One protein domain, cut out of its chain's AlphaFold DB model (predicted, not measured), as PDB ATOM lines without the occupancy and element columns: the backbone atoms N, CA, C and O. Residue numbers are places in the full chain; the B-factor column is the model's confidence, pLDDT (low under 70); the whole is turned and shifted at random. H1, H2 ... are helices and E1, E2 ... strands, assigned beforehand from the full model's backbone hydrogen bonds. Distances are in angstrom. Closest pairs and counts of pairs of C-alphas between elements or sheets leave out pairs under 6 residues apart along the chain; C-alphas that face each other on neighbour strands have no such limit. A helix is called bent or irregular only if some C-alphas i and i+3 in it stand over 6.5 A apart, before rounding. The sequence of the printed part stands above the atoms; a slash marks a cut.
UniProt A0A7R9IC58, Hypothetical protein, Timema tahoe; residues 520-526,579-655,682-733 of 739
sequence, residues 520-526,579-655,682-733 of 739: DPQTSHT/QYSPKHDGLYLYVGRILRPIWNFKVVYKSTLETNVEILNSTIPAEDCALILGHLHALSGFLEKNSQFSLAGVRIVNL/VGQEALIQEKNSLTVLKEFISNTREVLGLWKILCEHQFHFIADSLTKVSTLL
ATOM      1  N   ASP A 520     141.722 170.163  97.147       81.62
ATOM      2  CA  ASP A 520     141.531 169.702  98.530       81.62
ATOM      3  C   ASP A 520     140.468 168.588  98.558       81.62
ATOM      4  O   ASP A 520     139.601 168.578  97.675       81.62
ATOM      5  N   PRO A 521     140.507 167.657  99.532       78.81
ATOM      6  CA  PRO A 521     139.569 166.538  99.592       78.81
ATOM      7  C   PRO A 521     138.120 167.013  99.727       78.81
ATOM      8  O   PRO A 521     137.832 167.985 100.427       78.81
ATOM      9  N   GLN A 522     137.206 166.302  99.066       75.38
ATOM     10  CA  GLN A 522     135.784 166.641  99.018       75.38
ATOM     11  C   GLN A 522     134.920 165.458  99.457       75.38
ATOM     12  O   GLN A 522     135.276 164.291  99.296       75.38
ATOM     13  N   THR A 523     133.731 165.759  99.968       65.12
ATOM     14  CA  THR A 523     132.702 164.754 100.243       65.12
ATOM     15  C   THR A 523     131.555 164.937  99.264       65.12
ATOM     16  O   THR A 523     130.792 165.898  99.366       65.12
ATOM     17  N   SER A 524     131.433 164.037  98.290       53.97
ATOM     18  CA  SER A 524     130.331 164.089  97.330       53.97
ATOM     19  C   SER A 524     129.056 163.525  97.957       53.97
ATOM     20  O   SER A 524     129.011 162.357  98.349       53.97
ATOM     21  N   HIS A 525     128.001 164.337  98.014       51.28
ATOM     22  CA  HIS A 525     126.646 163.856  98.260       51.28
ATOM     23  C   HIS A 525     126.030 163.488  96.912       51.28
ATOM     24  O   HIS A 525     125.763 164.371  96.102       51.28
ATOM     25  N   THR A 526     125.788 162.209  96.645       34.81
ATOM     26  CA  THR A 526     124.895 161.824  95.548       34.81
ATOM     27  C   THR A 526     123.454 162.078  95.998       34.81
ATOM     28  O   THR A 526     122.989 161.425  96.936       34.81
ATOM     29  N   GLN A 579     136.043 161.526  98.510       79.81
ATOM     30  CA  GLN A 579     136.931 161.773  97.380       79.81
ATOM     31  C   GLN A 579     138.220 162.446  97.872       79.81
ATOM     32  O   GLN A 579     138.189 163.559  98.403       79.81
ATOM     33  N   TYR A 580     139.351 161.757  97.705       86.44
ATOM     34  CA  TYR A 580     140.673 162.309  98.004       86.44
ATOM     35  C   TYR A 580     141.031 163.459  97.053       86.44
ATOM     36  O   TYR A 580     140.452 163.608  95.975       86.44
ATOM     37  N   SER A 581     141.986 164.295  97.460       90.38
ATOM     38  CA  SER A 581     142.487 165.378  96.622       90.38
ATOM     39  C   SER A 581     143.267 164.847  95.411       90.38
ATOM     40  O   SER A 581     143.959 163.827  95.494       90.38
ATOM     41  N   PRO A 582     143.272 165.581  94.289       91.06
ATOM     42  CA  PRO A 582     144.160 165.274  93.170       91.06
ATOM     43  C   PRO A 582     145.654 165.205  93.536       91.06
ATOM     44  O   PRO A 582     146.407 164.480  92.887       91.06
ATOM     45  N   LYS A 583     146.117 165.922  94.576       91.69
ATOM     46  CA  LYS A 583     147.488 165.775  95.123       91.69
ATOM     47  C   LYS A 583     147.720 164.382  95.687       91.69
ATOM     48  O   LYS A 583     148.756 163.777  95.410       91.69
ATOM     49  N   HIS A 584     146.770 163.897  96.486       91.81
ATOM     50  CA  HIS A 584     146.804 162.553  97.039       91.81
ATOM     51  C   HIS A 584     146.840 161.516  95.913       91.81
ATOM     52  O   HIS A 584     147.773 160.716  95.846       91.81
ATOM     53  N   ASP A 585     145.895 161.579  94.977       90.12
ATOM     54  CA  ASP A 585     145.809 160.600  93.891       90.12
ATOM     55  C   ASP A 585     147.033 160.666  92.971       90.12
ATOM     56  O   ASP A 585     147.587 159.633  92.593       90.12
ATOM     57  N   GLY A 586     147.544 161.870  92.697       91.38
ATOM     58  CA  GLY A 586     148.785 162.079  91.955       91.38
ATOM     59  C   GLY A 586     150.010 161.432  92.613       91.38
ATOM     60  O   GLY A 586     150.839 160.855  91.909       91.38
ATOM     61  N   LEU A 587     150.115 161.462  93.948       93.69
ATOM     62  CA  LEU A 587     151.176 160.769  94.694       93.69
ATOM     63  C   LEU A 587     151.065 159.246  94.561       93.69
ATOM     64  O   LEU A 587     152.063 158.587  94.267       93.69
ATOM     65  N   TYR A 588     149.863 158.688  94.720       93.56
ATOM     66  CA  TYR A 588     149.624 157.252  94.542       93.56
ATOM     67  C   TYR A 588     149.904 156.799  93.107       93.56
ATOM     68  O   TYR A 588     150.566 155.782  92.897       93.56
ATOM     69  N   LEU A 589     149.469 157.577  92.112       91.31
ATOM     70  CA  LEU A 589     149.771 157.334  90.703       91.31
ATOM     71  C   LEU A 589     151.275 157.372  90.443       91.31
ATOM     72  O   LEU A 589     151.787 156.516  89.724       91.31
ATOM     73  N   TYR A 590     151.991 158.339  91.018       93.38
ATOM     74  CA  TYR A 590     153.432 158.464  90.832       93.38
ATOM     75  C   TYR A 590     154.192 157.275  91.434       93.38
ATOM     76  O   TYR A 590     154.997 156.662  90.737       93.38
ATOM     77  N   VAL A 591     153.870 156.867  92.666       92.75
ATOM     78  CA  VAL A 591     154.446 155.659  93.291       92.75
ATOM     79  C   VAL A 591     154.092 154.403  92.496       92.75
ATOM     80  O   VAL A 591     154.964 153.584  92.205       92.75
ATOM     81  N   GLY A 592     152.831 154.270  92.076       91.38
ATOM     82  CA  GLY A 592     152.382 153.172  91.229       91.38
ATOM     83  C   GLY A 592     153.169 153.104  89.922       91.38
ATOM     84  O   GLY A 592     153.586 152.023  89.518       91.38
ATOM     85  N   ARG A 593     153.459 154.251  89.293       89.38
ATOM     86  CA  ARG A 593     154.326 154.328  88.110       89.38
ATOM     87  C   ARG A 593     155.757 153.911  88.447       89.38
ATOM     88  O   ARG A 593     156.272 153.082  87.706       89.38
ATOM     89  N   ILE A 594     156.356 154.383  89.552       88.88
ATOM     90  CA  ILE A 594     157.719 154.014  90.015       88.88
ATOM     91  C   ILE A 594     157.879 152.490  90.220       88.88
ATOM     92  O   ILE A 594     158.931 151.918  89.948       88.88
ATOM     93  N   LEU A 595     156.832 151.806  90.684       88.88
ATOM     94  CA  LEU A 595     156.915 150.381  91.025       88.88
ATOM     95  C   LEU A 595     156.330 149.448  89.966       88.88
ATOM     96  O   LEU A 595     156.658 148.261  89.953       88.88
ATOM     97  N   ARG A 596     155.503 149.963  89.046       84.50
ATOM     98  CA  ARG A 596     154.851 149.183  87.981       84.50
ATOM     99  C   ARG A 596     155.786 148.192  87.270       84.50
ATOM    100  O   ARG A 596     155.342 147.066  87.049       84.50
ATOM    101  N   PRO A 597     157.033 148.554  86.916       78.62
ATOM    102  CA  PRO A 597     157.934 147.655  86.200       78.62
ATOM    103  C   PRO A 597     158.321 146.388  86.940       78.62
ATOM    104  O   PRO A 597     158.665 145.413  86.297       78.62
ATOM    105  N   ILE A 598     158.293 146.405  88.270       83.19
ATOM    106  CA  ILE A 598     158.755 145.292  89.106       83.19
ATOM    107  C   ILE A 598     157.615 144.655  89.899       83.19
ATOM    108  O   ILE A 598     157.763 143.544  90.395       83.19
ATOM    109  N   TRP A 599     156.459 145.322  89.976       85.19
ATOM    110  CA  TRP A 599     155.347 144.953  90.854       85.19
ATOM    111  C   TRP A 599     154.861 143.510  90.676       85.19
ATOM    112  O   TRP A 599     154.602 142.817  91.653       85.19
ATOM    113  N   ASN A 600     154.760 143.054  89.425       80.06
ATOM    114  CA  ASN A 600     154.260 141.716  89.095       80.06
ATOM    115  C   ASN A 600     155.377 140.715  88.757       80.06
ATOM    116  O   ASN A 600     155.084 139.582  88.369       80.06
ATOM    117  N   PHE A 601     156.650 141.108  88.864       78.38
ATOM    118  CA  PHE A 601     157.759 140.226  88.519       78.38
ATOM    119  C   PHE A 601     158.114 139.309  89.682       78.38
ATOM    120  O   PHE A 601     158.267 139.731  90.827       78.38
ATOM    121  N   LYS A 602     158.328 138.028  89.369       82.38
ATOM    122  CA  LYS A 602     159.035 137.142  90.292       82.38
ATOM    123  C   LYS A 602     160.466 137.642  90.403       82.38
ATOM    124  O   LYS A 602     161.159 137.758  89.398       82.38
ATOM    125  N   VAL A 603     160.902 137.906  91.626       82.62
ATOM    126  CA  VAL A 603     162.202 138.524  91.909       82.62
ATOM    127  C   VAL A 603     163.380 137.581  91.573       82.62
ATOM    128  O   VAL A 603     164.500 138.030  91.327       82.62
ATOM    129  N   VAL A 604     163.109 136.273  91.481       85.56
ATOM    130  CA  VAL A 604     164.083 135.211  91.190       85.56
ATOM    131  C   VAL A 604     163.601 134.331  90.034       85.56
ATOM    132  O   VAL A 604     162.420 133.976  89.977       85.56
ATOM    133  N   TYR A 605     164.527 133.917  89.168       82.94
ATOM    134  CA  TYR A 605     164.322 132.883  88.152       82.94
ATOM    135  C   TYR A 605     165.424 131.816  88.219       82.94
ATOM    136  O   TYR A 605     166.501 132.041  88.767       82.94
ATOM    137  N   LYS A 606     165.140 130.630  87.673       84.81
ATOM    138  CA  LYS A 606     166.105 129.532  87.554       84.81
ATOM    139  C   LYS A 606     166.755 129.556  86.174       84.81
ATOM    140  O   LYS A 606     166.049 129.697  85.179       84.81
ATOM    141  N   SER A 607     168.065 129.363  86.110       80.94
ATOM    142  CA  SER A 607     168.783 129.123  84.854       80.94
ATOM    143  C   SER A 607     169.740 127.954  84.992       80.94
ATOM    144  O   SER A 607     170.334 127.768  86.051       80.94
ATOM    145  N   THR A 608     169.937 127.221  83.905       81.06
ATOM    146  CA  THR A 608     170.867 126.094  83.850       81.06
ATOM    147  C   THR A 608     172.150 126.541  83.162       81.06
ATOM    148  O   THR A 608     172.101 127.080  82.058       81.06
ATOM    149  N   LEU A 609     173.289 126.354  83.827       76.44
ATOM    150  CA  LEU A 609     174.608 126.595  83.236       76.44
ATOM    151  C   LEU A 609     174.941 125.512  82.196       76.44
ATOM    152  O   LEU A 609     174.369 124.425  82.225       76.44
ATOM    153  N   GLU A 610     175.927 125.765  81.328       73.12
ATOM    154  CA  GLU A 610     176.444 124.778  80.354       73.12
ATOM    155  C   GLU A 610     176.894 123.461  81.016       73.12
ATOM    156  O   GLU A 610     176.872 122.397  80.407       73.12
ATOM    157  N   THR A 611     177.238 123.518  82.304       73.75
ATOM    158  CA  THR A 611     177.595 122.377  83.157       73.75
ATOM    159  C   THR A 611     176.392 121.590  83.702       73.75
ATOM    160  O   THR A 611     176.577 120.732  84.563       73.75
ATOM    161  N   ASN A 612     175.164 121.857  83.235       76.12
ATOM    162  CA  ASN A 612     173.895 121.286  83.723       76.12
ATOM    163  C   ASN A 612     173.564 121.577  85.204       76.12
ATOM    164  O   ASN A 612     172.730 120.900  85.803       76.12
ATOM    165  N   VAL A 613     174.179 122.602  85.801       78.62
ATOM    166  CA  VAL A 613     173.875 123.041  87.175       78.62
ATOM    167  C   VAL A 613     172.774 124.105  87.154       78.62
ATOM    168  O   VAL A 613     172.913 125.124  86.475       78.62
ATOM    169  N   GLU A 614     171.692 123.886  87.908       81.00
ATOM    170  CA  GLU A 614     170.652 124.897  88.135       81.00
ATOM    171  C   GLU A 614     171.142 125.960  89.127       81.00
ATOM    172  O   GLU A 614     171.529 125.640  90.249       81.00
ATOM    173  N   ILE A 615     171.065 127.232  88.738       83.00
ATOM    174  CA  ILE A 615     171.346 128.380  89.605       83.00
ATOM    175  C   ILE A 615     170.131 129.308  89.688       83.00
ATOM    176  O   ILE A 615     169.338 129.420  88.748       83.00
ATOM    177  N   LEU A 616     169.989 129.987  90.826       85.00
ATOM    178  CA  LEU A 616     168.981 131.026  91.031       85.00
ATOM    179  C   LEU A 616     169.580 132.390  90.703       85.00
ATOM    180  O   LEU A 616     170.565 132.800  91.306       85.00
ATOM    181  N   ASN A 617     168.951 133.109  89.783       83.81
ATOM    182  CA  ASN A 617     169.365 134.438  89.360       83.81
ATOM    183  C   ASN A 617     168.292 135.472  89.686       83.81
ATOM    184  O   ASN A 617     167.104 135.154  89.770       83.81
ATOM    185  N   SER A 618     168.713 136.723  89.877       85.94
ATOM    186  CA  SER A 618     167.765 137.814  90.065       85.94
ATOM    187  C   SER A 618     167.185 138.260  88.732       85.94
ATOM    188  O   SER A 618     167.922 138.520  87.783       85.94
ATOM    189  N   THR A 619     165.866 138.409  88.693       84.19
ATOM    190  CA  THR A 619     165.152 138.987  87.549       84.19
ATOM    191  C   THR A 619     165.389 140.495  87.422       84.19
ATOM    192  O   THR A 619     165.249 141.043  86.333       84.19
ATOM    193  N   ILE A 620     165.733 141.171  88.527       84.25
ATOM    194  CA  ILE A 620     165.909 142.626  88.586       84.25
ATOM    195  C   ILE A 620     167.393 142.920  88.862       84.25
ATOM    196  O   ILE A 620     167.860 142.687  89.978       84.25
ATOM    197  N   PRO A 621     168.148 143.432  87.876       83.31
ATOM    198  CA  PRO A 621     169.551 143.798  88.046       83.31
ATOM    199  C   PRO A 621     169.779 144.811  89.179       83.31
ATOM    200  O   PRO A 621     168.916 145.637  89.481       83.31
ATOM    201  N   ALA A 622     170.990 144.828  89.744       86.69
ATOM    202  CA  ALA A 622     171.378 145.823  90.748       86.69
ATOM    203  C   ALA A 622     171.260 147.270  90.229       86.69
ATOM    204  O   ALA A 622     170.850 148.160  90.972       86.69
ATOM    205  N   GLU A 623     171.583 147.501  88.952       85.44
ATOM    206  CA  GLU A 623     171.460 148.814  88.304       85.44
ATOM    207  C   GLU A 623     170.002 149.288  88.235       85.44
ATOM    208  O   GLU A 623     169.702 150.423  88.599       85.44
ATOM    209  N   ASP A 624     169.095 148.397  87.838       83.69
ATOM    210  CA  ASP A 624     167.654 148.648  87.776       83.69
ATOM    211  C   ASP A 624     167.094 148.951  89.181       83.69
ATOM    212  O   ASP A 624     166.319 149.892  89.370       83.69
ATOM    213  N   CYS A 625     167.548 148.209  90.201       88.62
ATOM    214  CA  CYS A 625     167.208 148.491  91.598       88.62
ATOM    215  C   CYS A 625     167.703 149.873  92.037       88.62
ATOM    216  O   CYS A 625     166.967 150.607  92.692       88.62
ATOM    217  N   ALA A 626     168.936 150.243  91.675       89.44
ATOM    218  CA  ALA A 626     169.513 151.543  92.007       89.44
ATOM    219  C   ALA A 626     168.722 152.702  91.379       89.44
ATOM    220  O   ALA A 626     168.525 153.727  92.031       89.44
ATOM    221  N   LEU A 627     168.229 152.528  90.149       86.50
ATOM    222  CA  LEU A 627     167.405 153.521  89.460       86.50
ATOM    223  C   LEU A 627     166.053 153.719  90.159       86.50
ATOM    224  O   LEU A 627     165.703 154.850  90.501       86.50
ATOM    225  N   ILE A 628     165.332 152.633  90.464       89.06
ATOM    226  CA  ILE A 628     164.064 152.715  91.212       89.06
ATOM    227  C   ILE A 628     164.290 153.335  92.598       89.06
ATOM    228  O   ILE A 628     163.534 154.216  93.014       89.06
ATOM    229  N   LEU A 629     165.346 152.920  93.307       92.06
ATOM    230  CA  LEU A 629     165.711 153.488  94.605       92.06
ATOM    231  C   LEU A 629     165.965 154.992  94.517       92.06
ATOM    232  O   LEU A 629     165.446 155.727  95.353       92.06
ATOM    233  N   GLY A 630     166.704 155.458  93.506       91.12
ATOM    234  CA  GLY A 630     166.941 156.884  93.277       91.12
ATOM    235  C   GLY A 630     165.637 157.681  93.190       91.12
ATOM    236  O   GLY A 630     165.477 158.688  93.878       91.12
ATOM    237  N   HIS A 631     164.654 157.178  92.439       90.62
ATOM    238  CA  HIS A 631     163.337 157.810  92.333       90.62
ATOM    239  C   HIS A 631     162.556 157.820  93.654       90.62
ATOM    240  O   HIS A 631     161.950 158.834  94.005       90.62
ATOM    241  N   LEU A 632     162.584 156.719  94.412       93.81
ATOM    242  CA  LEU A 632     161.934 156.646  95.725       93.81
ATOM    243  C   LEU A 632     162.608 157.564  96.755       93.81
ATOM    244  O   LEU A 632     161.924 158.164  97.585       93.81
ATOM    245  N   HIS A 633     163.935 157.702  96.705       93.94
ATOM    246  CA  HIS A 633     164.682 158.637  97.543       93.94
ATOM    247  C   HIS A 633     164.324 160.090  97.223       93.94
ATOM    248  O   HIS A 633     164.011 160.842  98.147       93.94
ATOM    249  N   ALA A 634     164.285 160.468  95.941       92.56
ATOM    250  CA  ALA A 634     163.886 161.810  95.519       92.56
ATOM    251  C   ALA A 634     162.452 162.146  95.968       92.56
ATOM    252  O   ALA A 634     162.204 163.215  96.533       92.56
ATOM    253  N   LEU A 635     161.515 161.198  95.820       93.44
ATOM    254  CA  LEU A 635     160.141 161.361  96.298       93.44
ATOM    255  C   LEU A 635     160.061 161.486  97.830       93.44
ATOM    256  O   LEU A 635     159.326 162.334  98.333       93.44
ATOM    257  N   SER A 636     160.828 160.689  98.582       93.06
ATOM    258  CA  SER A 636     160.924 160.829 100.045       93.06
ATOM    259  C   SER A 636     161.407 162.227 100.429       93.06
ATOM    260  O   SER A 636     160.768 162.899 101.236       93.06
ATOM    261  N   GLY A 637     162.469 162.709  99.775       91.38
ATOM    262  CA  GLY A 637     162.998 164.053  99.988       91.38
ATOM    263  C   GLY A 637     161.971 165.145  99.678       91.38
ATOM    264  O   GLY A 637     161.835 166.101 100.443       91.38
ATOM    265  N   PHE A 638     161.189 164.995  98.605       91.94
ATOM    266  CA  PHE A 638     160.078 165.896  98.292       91.94
ATOM    267  C   PHE A 638     159.009 165.911  99.402       91.94
ATOM    268  O   PHE A 638     158.570 166.983  99.827       91.94
ATOM    269  N   LEU A 639     158.606 164.736  99.898       91.12
ATOM    270  CA  LEU A 639     157.587 164.586 100.943       91.12
ATOM    271  C   LEU A 639     158.035 165.115 102.312       91.12
ATOM    272  O   LEU A 639     157.197 165.587 103.088       91.12
ATOM    273  N   GLU A 640     159.326 165.024 102.621       89.12
ATOM    274  CA  GLU A 640     159.933 165.574 103.835       89.12
ATOM    275  C   GLU A 640     159.969 167.105 103.775       89.12
ATOM    276  O   GLU A 640     159.414 167.764 104.663       89.12
ATOM    277  N   LYS A 641     160.504 167.665 102.678       86.50
ATOM    278  CA  LYS A 641     160.581 169.117 102.432       86.50
ATOM    279  C   LYS A 641     159.208 169.791 102.470       86.50
ATOM    280  O   LYS A 641     159.071 170.880 103.019       86.50
ATOM    281  N   ASN A 642     158.183 169.132 101.930       83.94
ATOM    282  CA  ASN A 642     156.842 169.706 101.790       83.94
ATOM    283  C   ASN A 642     155.817 169.182 102.810       83.94
ATOM    284  O   ASN A 642     154.621 169.459 102.698       83.94
ATOM    285  N   SER A 643     156.266 168.464 103.842       70.94
ATOM    286  CA  SER A 643     155.408 167.927 104.910       70.94
ATOM    287  C   SER A 643     154.542 168.995 105.601       70.94
ATOM    288  O   SER A 643     153.428 168.699 106.035       70.94
ATOM    289  N   GLN A 644     155.012 170.247 105.645       61.81
ATOM    290  CA  GLN A 644     154.283 171.382 106.218       61.81
ATOM    291  C   GLN A 644     153.122 171.880 105.336       61.81
ATOM    292  O   GLN A 644     152.117 172.353 105.867       61.81
ATOM    293  N   PHE A 645     153.210 171.741 104.009       52.25
ATOM    294  CA  PHE A 645     152.164 172.189 103.079       52.25
ATOM    295  C   PHE A 645     150.944 171.261 103.080       52.25
ATOM    296  O   PHE A 645     149.817 171.733 102.956       52.25
ATOM    297  N   SER A 646     151.138 169.969 103.365       51.06
ATOM    298  CA  SER A 646     150.038 169.030 103.643       51.06
ATOM    299  C   SER A 646     149.250 169.379 104.920       51.06
ATOM    300  O   SER A 646     148.143 168.885 105.107       51.06
ATOM    301  N   LEU A 647     149.800 170.226 105.803       44.12
ATOM    302  CA  LEU A 647     149.190 170.662 107.070       44.12
ATOM    303  C   LEU A 647     148.597 172.084 107.004       44.12
ATOM    304  O   LEU A 647     147.908 172.502 107.939       44.12
ATOM    305  N   ALA A 648     148.837 172.840 105.926       44.72
ATOM    306  CA  ALA A 648     148.373 174.223 105.796       44.72
ATOM    307  C   ALA A 648     146.838 174.332 105.713       44.72
ATOM    308  O   ALA A 648     146.266 175.246 106.309       44.72
ATOM    309  N   GLY A 649     146.166 173.349 105.099       47.16
ATOM    310  CA  GLY A 649     144.698 173.260 105.084       47.16
ATOM    311  C   GLY A 649     144.080 173.183 106.488       47.16
ATOM    312  O   GLY A 649     143.011 173.730 106.726       47.16
ATOM    313  N   VAL A 650     144.791 172.611 107.467       44.16
ATOM    314  CA  VAL A 650     144.344 172.550 108.873       44.16
ATOM    315  C   VAL A 650     144.615 173.867 109.613       44.16
ATOM    316  O   VAL A 650     143.832 174.274 110.472       44.16
ATOM    317  N   ARG A 651     145.708 174.574 109.285       41.44
ATOM    318  CA  ARG A 651     146.043 175.858 109.927       41.44
ATOM    319  C   ARG A 651     145.059 176.967 109.559       41.44
ATOM    320  O   ARG A 651     144.675 177.712 110.452       41.44
ATOM    321  N   ILE A 652     144.610 177.052 108.304       46.69
ATOM    322  CA  ILE A 652     143.641 178.080 107.871       46.69
ATOM    323  C   ILE A 652     142.305 177.927 108.620       46.69
ATOM    324  O   ILE A 652     141.740 178.919 109.080       46.69
ATOM    325  N   VAL A 653     141.858 176.690 108.857       47.66
ATOM    326  CA  VAL A 653     140.617 176.405 109.597       47.66
ATOM    327  C   VAL A 653     140.771 176.679 111.103       47.66
ATOM    328  O   VAL A 653     139.869 177.249 111.718       47.66
ATOM    329  N   ASN A 654     141.932 176.372 111.700       40.78
ATOM    330  CA  ASN A 654     142.218 176.679 113.113       40.78
ATOM    331  C   ASN A 654     142.467 178.181 113.389       40.78
ATOM    332  O   ASN A 654     142.255 178.660 114.503       40.78
ATOM    333  N   LEU A 655     142.902 178.948 112.389       40.41
ATOM    334  CA  LEU A 655     143.023 180.408 112.485       40.41
ATOM    335  C   LEU A 655     141.655 181.097 112.335       40.41
ATOM    336  O   LEU A 655     141.368 182.053 113.051       40.41
ATOM    337  N   VAL A 682     132.118 166.741 108.438       61.66
ATOM    338  CA  VAL A 682     132.345 165.838 107.298       61.66
ATOM    339  C   VAL A 682     133.560 166.257 106.448       61.66
ATOM    340  O   VAL A 682     134.362 165.410 106.058       61.66
ATOM    341  N   GLY A 683     133.781 167.560 106.226       67.56
ATOM    342  CA  GLY A 683     135.010 168.044 105.573       67.56
ATOM    343  C   GLY A 683     136.277 167.823 106.416       67.56
ATOM    344  O   GLY A 683     137.350 167.537 105.886       67.56
ATOM    345  N   GLN A 684     136.156 167.897 107.745       70.94
ATOM    346  CA  GLN A 684     137.260 167.613 108.663       70.94
ATOM    347  C   GLN A 684     137.610 166.118 108.695       70.94
ATOM    348  O   GLN A 684     138.789 165.766 108.741       70.94
ATOM    349  N   GLU A 685     136.610 165.238 108.611       76.12
ATOM    350  CA  GLU A 685     136.803 163.790 108.468       76.12
ATOM    351  C   GLU A 685     137.548 163.444 107.175       76.12
ATOM    352  O   GLU A 685     138.490 162.650 107.207       76.12
ATOM    353  N   ALA A 686     137.203 164.101 106.063       77.12
ATOM    354  CA  ALA A 686     137.870 163.900 104.780       77.12
ATOM    355  C   ALA A 686     139.365 164.258 104.816       77.12
ATOM    356  O   ALA A 686     140.211 163.491 104.354       77.12
ATOM    357  N   LEU A 687     139.702 165.385 105.449       80.62
ATOM    358  CA  LEU A 687     141.090 165.812 105.656       80.62
ATOM    359  C   LEU A 687     141.875 164.843 106.553       80.62
ATOM    360  O   LEU A 687     143.047 164.565 106.292       80.62
ATOM    361  N   ILE A 688     141.247 164.323 107.613       82.88
ATOM    362  CA  ILE A 688     141.878 163.341 108.509       82.88
ATOM    363  C   ILE A 688     142.147 162.030 107.761       82.88
ATOM    364  O   ILE A 688     143.232 161.463 107.896       82.88
ATOM    365  N   GLN A 689     141.195 161.559 106.955       82.94
ATOM    366  CA  GLN A 689     141.354 160.335 106.169       82.94
ATOM    367  C   GLN A 689     142.456 160.471 105.115       82.94
ATOM    368  O   GLN A 689     143.314 159.593 105.031       82.94
ATOM    369  N   GLU A 690     142.508 161.587 104.383       85.75
ATOM    370  CA  GLU A 690     143.602 161.866 103.445       85.75
ATOM    371  C   GLU A 690     144.963 161.875 104.149       85.75
ATOM    372  O   GLU A 690     145.907 161.228 103.695       85.75
ATOM    373  N   LYS A 691     145.062 162.535 105.310       85.50
ATOM    374  CA  LYS A 691     146.295 162.550 106.107       85.50
ATOM    375  C   LYS A 691     146.732 161.142 106.522       85.50
ATOM    376  O   LYS A 691     147.924 160.827 106.454       85.50
ATOM    377  N   ASN A 692     145.796 160.304 106.963       87.00
ATOM    378  CA  ASN A 692     146.091 158.926 107.350       87.00
ATOM    379  C   ASN A 692     146.579 158.115 106.142       87.00
ATOM    380  O   ASN A 692     147.609 157.453 106.235       87.00
ATOM    381  N   SER A 693     145.902 158.244 104.999       88.56
ATOM    382  CA  SER A 693     146.285 157.598 103.741       88.56
ATOM    383  C   SER A 693     147.711 157.981 103.313       88.56
ATOM    384  O   SER A 693     148.566 157.120 103.115       88.56
ATOM    385  N   LEU A 694     148.038 159.279 103.319       89.38
ATOM    386  CA  LEU A 694     149.389 159.766 103.007       89.38
ATOM    387  C   LEU A 694     150.455 159.296 104.006       89.38
ATOM    388  O   LEU A 694     151.615 159.129 103.633       89.38
ATOM    389  N   THR A 695     150.087 159.086 105.272       88.75
ATOM    390  CA  THR A 695     151.004 158.538 106.283       88.75
ATOM    391  C   THR A 695     151.354 157.088 105.957       88.75
ATOM    392  O   THR A 695     152.533 156.738 105.940       88.75
ATOM    393  N   VAL A 696     150.354 156.281 105.597       92.44
ATOM    394  CA  VAL A 696     150.557 154.896 105.149       92.44
ATOM    395  C   VAL A 696     151.382 154.852 103.861       92.44
ATOM    396  O   VAL A 696     152.286 154.028 103.741       92.44
ATOM    397  N   LEU A 697     151.143 155.765 102.913       91.62
ATOM    398  CA  LEU A 697     151.950 155.853 101.693       91.62
ATOM    399  C   LEU A 697     153.431 156.133 101.999       91.62
ATOM    400  O   LEU A 697     154.307 155.529 101.384       91.62
ATOM    401  N   LYS A 698     153.725 157.023 102.955       91.19
ATOM    402  CA  LYS A 698     155.105 157.311 103.387       91.19
ATOM    403  C   LYS A 698     155.786 156.083 103.983       91.19
ATOM    404  O   LYS A 698     156.927 155.794 103.627       91.19
ATOM    405  N   GLU A 699     155.088 155.358 104.852       93.50
ATOM    406  CA  GLU A 699     155.589 154.109 105.432       93.50
ATOM    407  C   GLU A 699     155.850 153.061 104.343       93.50
ATOM    408  O   GLU A 699     156.925 152.469 104.283       93.50
ATOM    409  N   PHE A 700     154.915 152.910 103.402       95.81
ATOM    410  CA  PHE A 700     155.067 152.022 102.256       95.81
ATOM    411  C   PHE A 700     156.292 152.369 101.392       95.81
ATOM    412  O   PHE A 700     157.044 151.470 101.012       95.81
ATOM    413  N   ILE A 701     156.537 153.655 101.109       94.50
ATOM    414  CA  ILE A 701     157.734 154.104 100.378       94.50
ATOM    415  C   ILE A 701     159.010 153.745 101.155       94.50
ATOM    416  O   ILE A 701     159.971 153.270 100.546       94.50
ATOM    417  N   SER A 702     159.024 153.933 102.481       94.88
ATOM    418  CA  SER A 702     160.168 153.571 103.332       94.88
ATOM    419  C   SER A 702     160.456 152.072 103.269       94.88
ATOM    420  O   SER A 702     161.563 151.672 102.912       94.88
ATOM    421  N   ASN A 703     159.436 151.242 103.496       96.75
ATOM    422  CA  ASN A 703     159.564 149.785 103.459       96.75
ATOM    423  C   ASN A 703     160.015 149.298 102.074       96.75
ATOM    424  O   ASN A 703     160.876 148.428 101.956       96.75
ATOM    425  N   THR A 704     159.484 149.895 101.004       95.25
ATOM    426  CA  THR A 704     159.871 149.549  99.630       95.25
ATOM    427  C   THR A 704     161.341 149.876  99.361       95.25
ATOM    428  O   THR A 704     162.045 149.078  98.742       95.25
ATOM    429  N   ARG A 705     161.836 151.019  99.855       95.88
ATOM    430  CA  ARG A 705     163.259 151.376  99.768       95.88
ATOM    431  C   ARG A 705     164.147 150.397 100.528       95.88
ATOM    432  O   ARG A 705     165.203 150.043 100.021       95.88
ATOM    433  N   GLU A 706     163.741 149.957 101.714       96.12
ATOM    434  CA  GLU A 706     164.504 148.974 102.493       96.12
ATOM    435  C   GLU A 706     164.596 147.631 101.762       96.12
ATOM    436  O   GLU A 706     165.689 147.090 101.598       96.12
ATOM    437  N   VAL A 707     163.469 147.136 101.241       94.44
ATOM    438  CA  VAL A 707     163.413 145.873 100.489       94.44
ATOM    439  C   VAL A 707     164.258 145.947  99.217       94.44
ATOM    440  O   VAL A 707     165.071 145.056  98.971       94.44
ATOM    441  N   LEU A 708     164.116 147.008  98.418       93.19
ATOM    442  CA  LEU A 708     164.910 147.183  97.199       93.19
ATOM    443  C   LEU A 708     166.387 147.448  97.498       93.19
ATOM    444  O   LEU A 708     167.247 146.989  96.750       93.19
ATOM    445  N   GLY A 709     166.693 148.151  98.588       93.94
ATOM    446  CA  GLY A 709     168.057 148.386  99.058       93.94
ATOM    447  C   GLY A 709     168.751 147.079  99.417       93.94
ATOM    448  O   GLY A 709     169.851 146.811  98.933       93.94
ATOM    449  N   LEU A 710     168.075 146.223 100.186       93.25
ATOM    450  CA  LEU A 710     168.557 144.879 100.488       93.25
ATOM    451  C   LEU A 710     168.718 144.047  99.211       93.25
ATOM    452  O   LEU A 710     169.753 143.413  99.018       93.25
ATOM    453  N   TRP A 711     167.725 144.072  98.319       92.31
ATOM    454  CA  TRP A 711     167.772 143.307  97.075       92.31
ATOM    455  C   TRP A 711     168.931 143.730  96.163       92.31
ATOM    456  O   TRP A 711     169.633 142.881  95.612       92.31
ATOM    457  N   LYS A 712     169.189 145.039  96.057       92.62
ATOM    458  CA  LYS A 712     170.345 145.591  95.345       92.62
ATOM    459  C   LYS A 712     171.655 145.036  95.906       92.62
ATOM    460  O   LYS A 712     172.470 144.549  95.129       92.62
ATOM    461  N   ILE A 713     171.833 145.067  97.231       92.06
ATOM    462  CA  ILE A 713     173.033 144.535  97.901       92.06
ATOM    463  C   ILE A 713     173.202 143.045  97.576       92.06
ATOM    464  O   ILE A 713     174.282 142.616  97.181       92.06
ATOM    465  N   LEU A 714     172.127 142.251  97.659       89.81
ATOM    466  CA  LEU A 714     172.171 140.831  97.294       89.81
ATOM    467  C   LEU A 714     172.629 140.618  95.843       89.81
ATOM    468  O   LEU A 714     173.420 139.714  95.571       89.81
ATOM    469  N   CYS A 715     172.166 141.457  94.914       87.31
ATOM    470  CA  CYS A 715     172.567 141.391  93.510       87.31
ATOM    471  C   CYS A 715     174.041 141.779  93.292       87.31
ATOM    472  O   CYS A 715     174.706 141.162  92.461       87.31
ATOM    473  N   GLU A 716     174.565 142.756  94.038       87.69
ATOM    474  CA  GLU A 716     175.974 143.188  93.964       87.69
ATOM    475  C   GLU A 716     176.947 142.130  94.511       87.69
ATOM    476  O   GLU A 716     178.081 142.032  94.044       87.69
ATOM    477  N   HIS A 717     176.495 141.285  95.440       86.31
ATOM    478  CA  HIS A 717     177.297 140.233  96.073       86.31
ATOM    479  C   HIS A 717     177.038 138.831  95.501       86.31
ATOM    480  O   HIS A 717     177.032 137.846  96.235       86.31
ATOM    481  N   GLN A 718     176.842 138.730  94.181       81.12
ATOM    482  CA  GLN A 718     176.646 137.460  93.472       81.12
ATOM    483  C   GLN A 718     175.524 136.596  94.079       81.12
ATOM    484  O   GLN A 718     175.750 135.472  94.530       81.12
ATOM    485  N   PHE A 719     174.295 137.119  94.055       85.19
ATOM    486  CA  PHE A 719     173.079 136.483  94.583       85.19
ATOM    487  C   PHE A 719     172.996 134.956  94.390       85.19
ATOM    488  O   PHE A 719     172.610 134.252  95.320       85.19
ATOM    489  N   HIS A 720     173.393 134.429  93.227       83.75
ATOM    490  CA  HIS A 720     173.360 132.994  92.930       83.75
ATOM    491  C   HIS A 720     174.198 132.142  93.901       83.75
ATOM    492  O   HIS A 720     173.747 131.067  94.292       83.75
ATOM    493  N   PHE A 721     175.364 132.620  94.351       83.56
ATOM    494  CA  PHE A 721     176.188 131.910  95.340       83.56
ATOM    495  C   PHE A 721     175.570 131.943  96.738       83.56
ATOM    496  O   PHE A 721     175.590 130.938  97.455       83.56
ATOM    497  N   ILE A 722     175.000 133.088  97.126       83.31
ATOM    498  CA  ILE A 722     174.309 133.245  98.412       83.31
ATOM    499  C   ILE A 722     173.091 132.316  98.450       83.31
ATOM    500  O   ILE A 722     172.904 131.576  99.414       83.31
ATOM    501  N   ALA A 723     172.296 132.316  97.379       83.69
ATOM    502  CA  ALA A 723     171.113 131.480  97.248       83.69
ATOM    503  C   ALA A 723     171.468 129.988  97.310       83.69
ATOM    504  O   ALA A 723     170.869 129.276  98.113       83.69
ATOM    505  N   ASP A 724     172.477 129.539  96.553       80.88
ATOM    506  CA  ASP A 724     172.950 128.145  96.566       80.88
ATOM    507  C   ASP A 724     173.399 127.702  97.972       80.88
ATOM    508  O   ASP A 724     173.003 126.640  98.466       80.88
ATOM    509  N   SER A 725     174.155 128.561  98.662       78.81
ATOM    510  CA  SER A 725     174.614 128.317 100.035       78.81
ATOM    511  C   SER A 725     173.450 128.184 101.022       78.81
ATOM    512  O   SER A 725     173.486 127.330 101.908       78.81
ATOM    513  N   LEU A 726     172.390 128.979 100.857       74.25
ATOM    514  CA  LEU A 726     171.202 128.937 101.713       74.25
ATOM    515  C   LEU A 726     170.304 127.729 101.430       74.25
ATOM    516  O   LEU A 726     169.774 127.150 102.378       74.25
ATOM    517  N   THR A 727     170.161 127.292 100.174       63.12
ATOM    518  CA  THR A 727     169.415 126.060  99.849       63.12
ATOM    519  C   THR A 727     170.032 124.822 100.493       63.12
ATOM    520  O   THR A 727     169.301 123.950 100.957       63.12
ATOM    521  N   LYS A 728     171.365 124.770 100.616       59.38
ATOM    522  CA  LYS A 728     172.076 123.690 101.327       59.38
ATOM    523  C   LYS A 728     171.821 123.713 102.840       59.38
ATOM    524  O   LYS A 728     171.811 122.667 103.486       59.38
ATOM    525  N   VAL A 729     171.578 124.895 103.409       50.50
ATOM    526  CA  VAL A 729     171.234 125.072 104.830       50.50
ATOM    527  C   VAL A 729     169.746 124.805 105.090       50.50
ATOM    528  O   VAL A 729     169.406 124.221 106.117       50.50
ATOM    529  N   SER A 730     168.840 125.143 104.164       49.75
ATOM    530  CA  SER A 730     167.406 124.861 104.334       49.75
ATOM    531  C   SER A 730     167.084 123.366 104.271       49.75
ATOM    532  O   SER A 730     166.107 122.940 104.874       49.75
ATOM    533  N   THR A 731     167.912 122.554 103.604       46.91
ATOM    534  CA  THR A 731     167.835 121.083 103.672       46.91
ATOM    535  C   THR A 731     168.279 120.502 105.021       46.91
ATOM    536  O   THR A 731     168.001 119.337 105.292       46.91
ATOM    537  N   LEU A 732     168.933 121.292 105.882       44.53
ATOM    538  CA  LEU A 732     169.367 120.891 107.230       44.53
ATOM    539  C   LEU A 732     168.413 121.358 108.343       44.53
ATOM    540  O   LEU A 732     168.552 120.926 109.487       44.53
ATOM    541  N   LEU A 733     167.434 122.213 108.032       38.97
ATOM    542  CA  LEU A 733     166.418 122.662 108.981       38.97
ATOM    543  C   LEU A 733     165.099 121.923 108.708       38.97
ATOM    544  O   LEU A 733     164.590 122.001 107.589       38.97
TER     545      LEU A 733
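This is residues 520 to 526, 579 to 655 and 682 to 733 of the 739 residues of the protein "Hypothetical protein" of Timema tahoe (UniProt A0A7R9IC58). A long, thin rod: the three helices H1, H2 and H4 make an up-and-down bundle, each running against the one before it in the chain, and the hairpin of E2 and E3 lengthens the rod at one end. At that end H5 turns off sharply after H4 and packs on E3 with residues 719 to 724, while residues 725 to 733 stick out; H3 and the short E1 lie toward the other end. The printed part has 136 residues, with five named helices and three named strands in the order E1, H1, E2, E3, H2, H3, H4, H5; the sheet E2 - E3 is antiparallel and the class is mostly helix. The whole is only just loose, close to extended, with a radius of gyration of the C-alphas of 21.1 A and spans of 72 by 34 by 29 A.

E2, residues 604 to 608, and E3, residues 614 to 618, form an antiparallel hairpin at 145 degrees, with N 605 and O 617 within hydrogen-bond range at 2.9 A and N 615 and O 607 at 2.8 A. The closest C-alphas of E3 and H5, residues 719 to 730, are those of Leu 616 and His 720, 5.2 A apart. H5 is close to but not clearly touching H4, residues 682 to 716, about perpendicular at 87 degrees, with C-alphas 714 and 722 closest at 8.0 A. H2, residues 622 to 641, touches H4 at a shallow tilt of 31 degrees, opposite ways, closest at the C-alphas of Ala 622 and Lys 712, 4.7 A. H1, residues 582 to 599, touches H2 with residues 591 to 595 alone, closest at C-alphas 594 and 628, 6.6 A. H1 touches H4 with residues 584 to 591 alone, the same way at a shallow tilt of 23 degrees, closest at C-alphas 584 and 694, 7.1 A. H3, residues 645 to 655, is close to but not clearly touching H4, with C-alphas 646 and 691 closest at 7.9 A. E1, residues 522 to 524, pairs with no named strand. Every O i to N i+4 pair is within hydrogen-bond range in H2, H4 and H5, against 12 of 14 in H1 and 4 of 7 in H3.

H4 is 50.9 A long, from C-alpha 682 at (132.345, 165.838, 107.298) to C-alpha 716 at (175.974, 143.188, 93.964). H2 measures 28.2 A and H1 23.3 A. H1 is irregular, with C-alphas 594 and 597 7.4 A apart, and has a kink of 33 degrees near residue 593; H3 is only just irregular, with C-alphas 646 and 649 7.0 A apart. H5 ends with C-alpha 730 at (167.406, 124.861, 104.334).

The C-alphas farthest apart, those of Thr 611 and Leu 655, are 73.6 A apart. Residues 527 to 578 and 656 to 681 are not printed, with C-alpha gaps of 12.2 A and 18.8 A; the links printed whole are tight. Mean pLDDT of the printed part is 79.9; residues 523 to 526, 644 to 655, 682 to 683 and 727 to 733 are under 70.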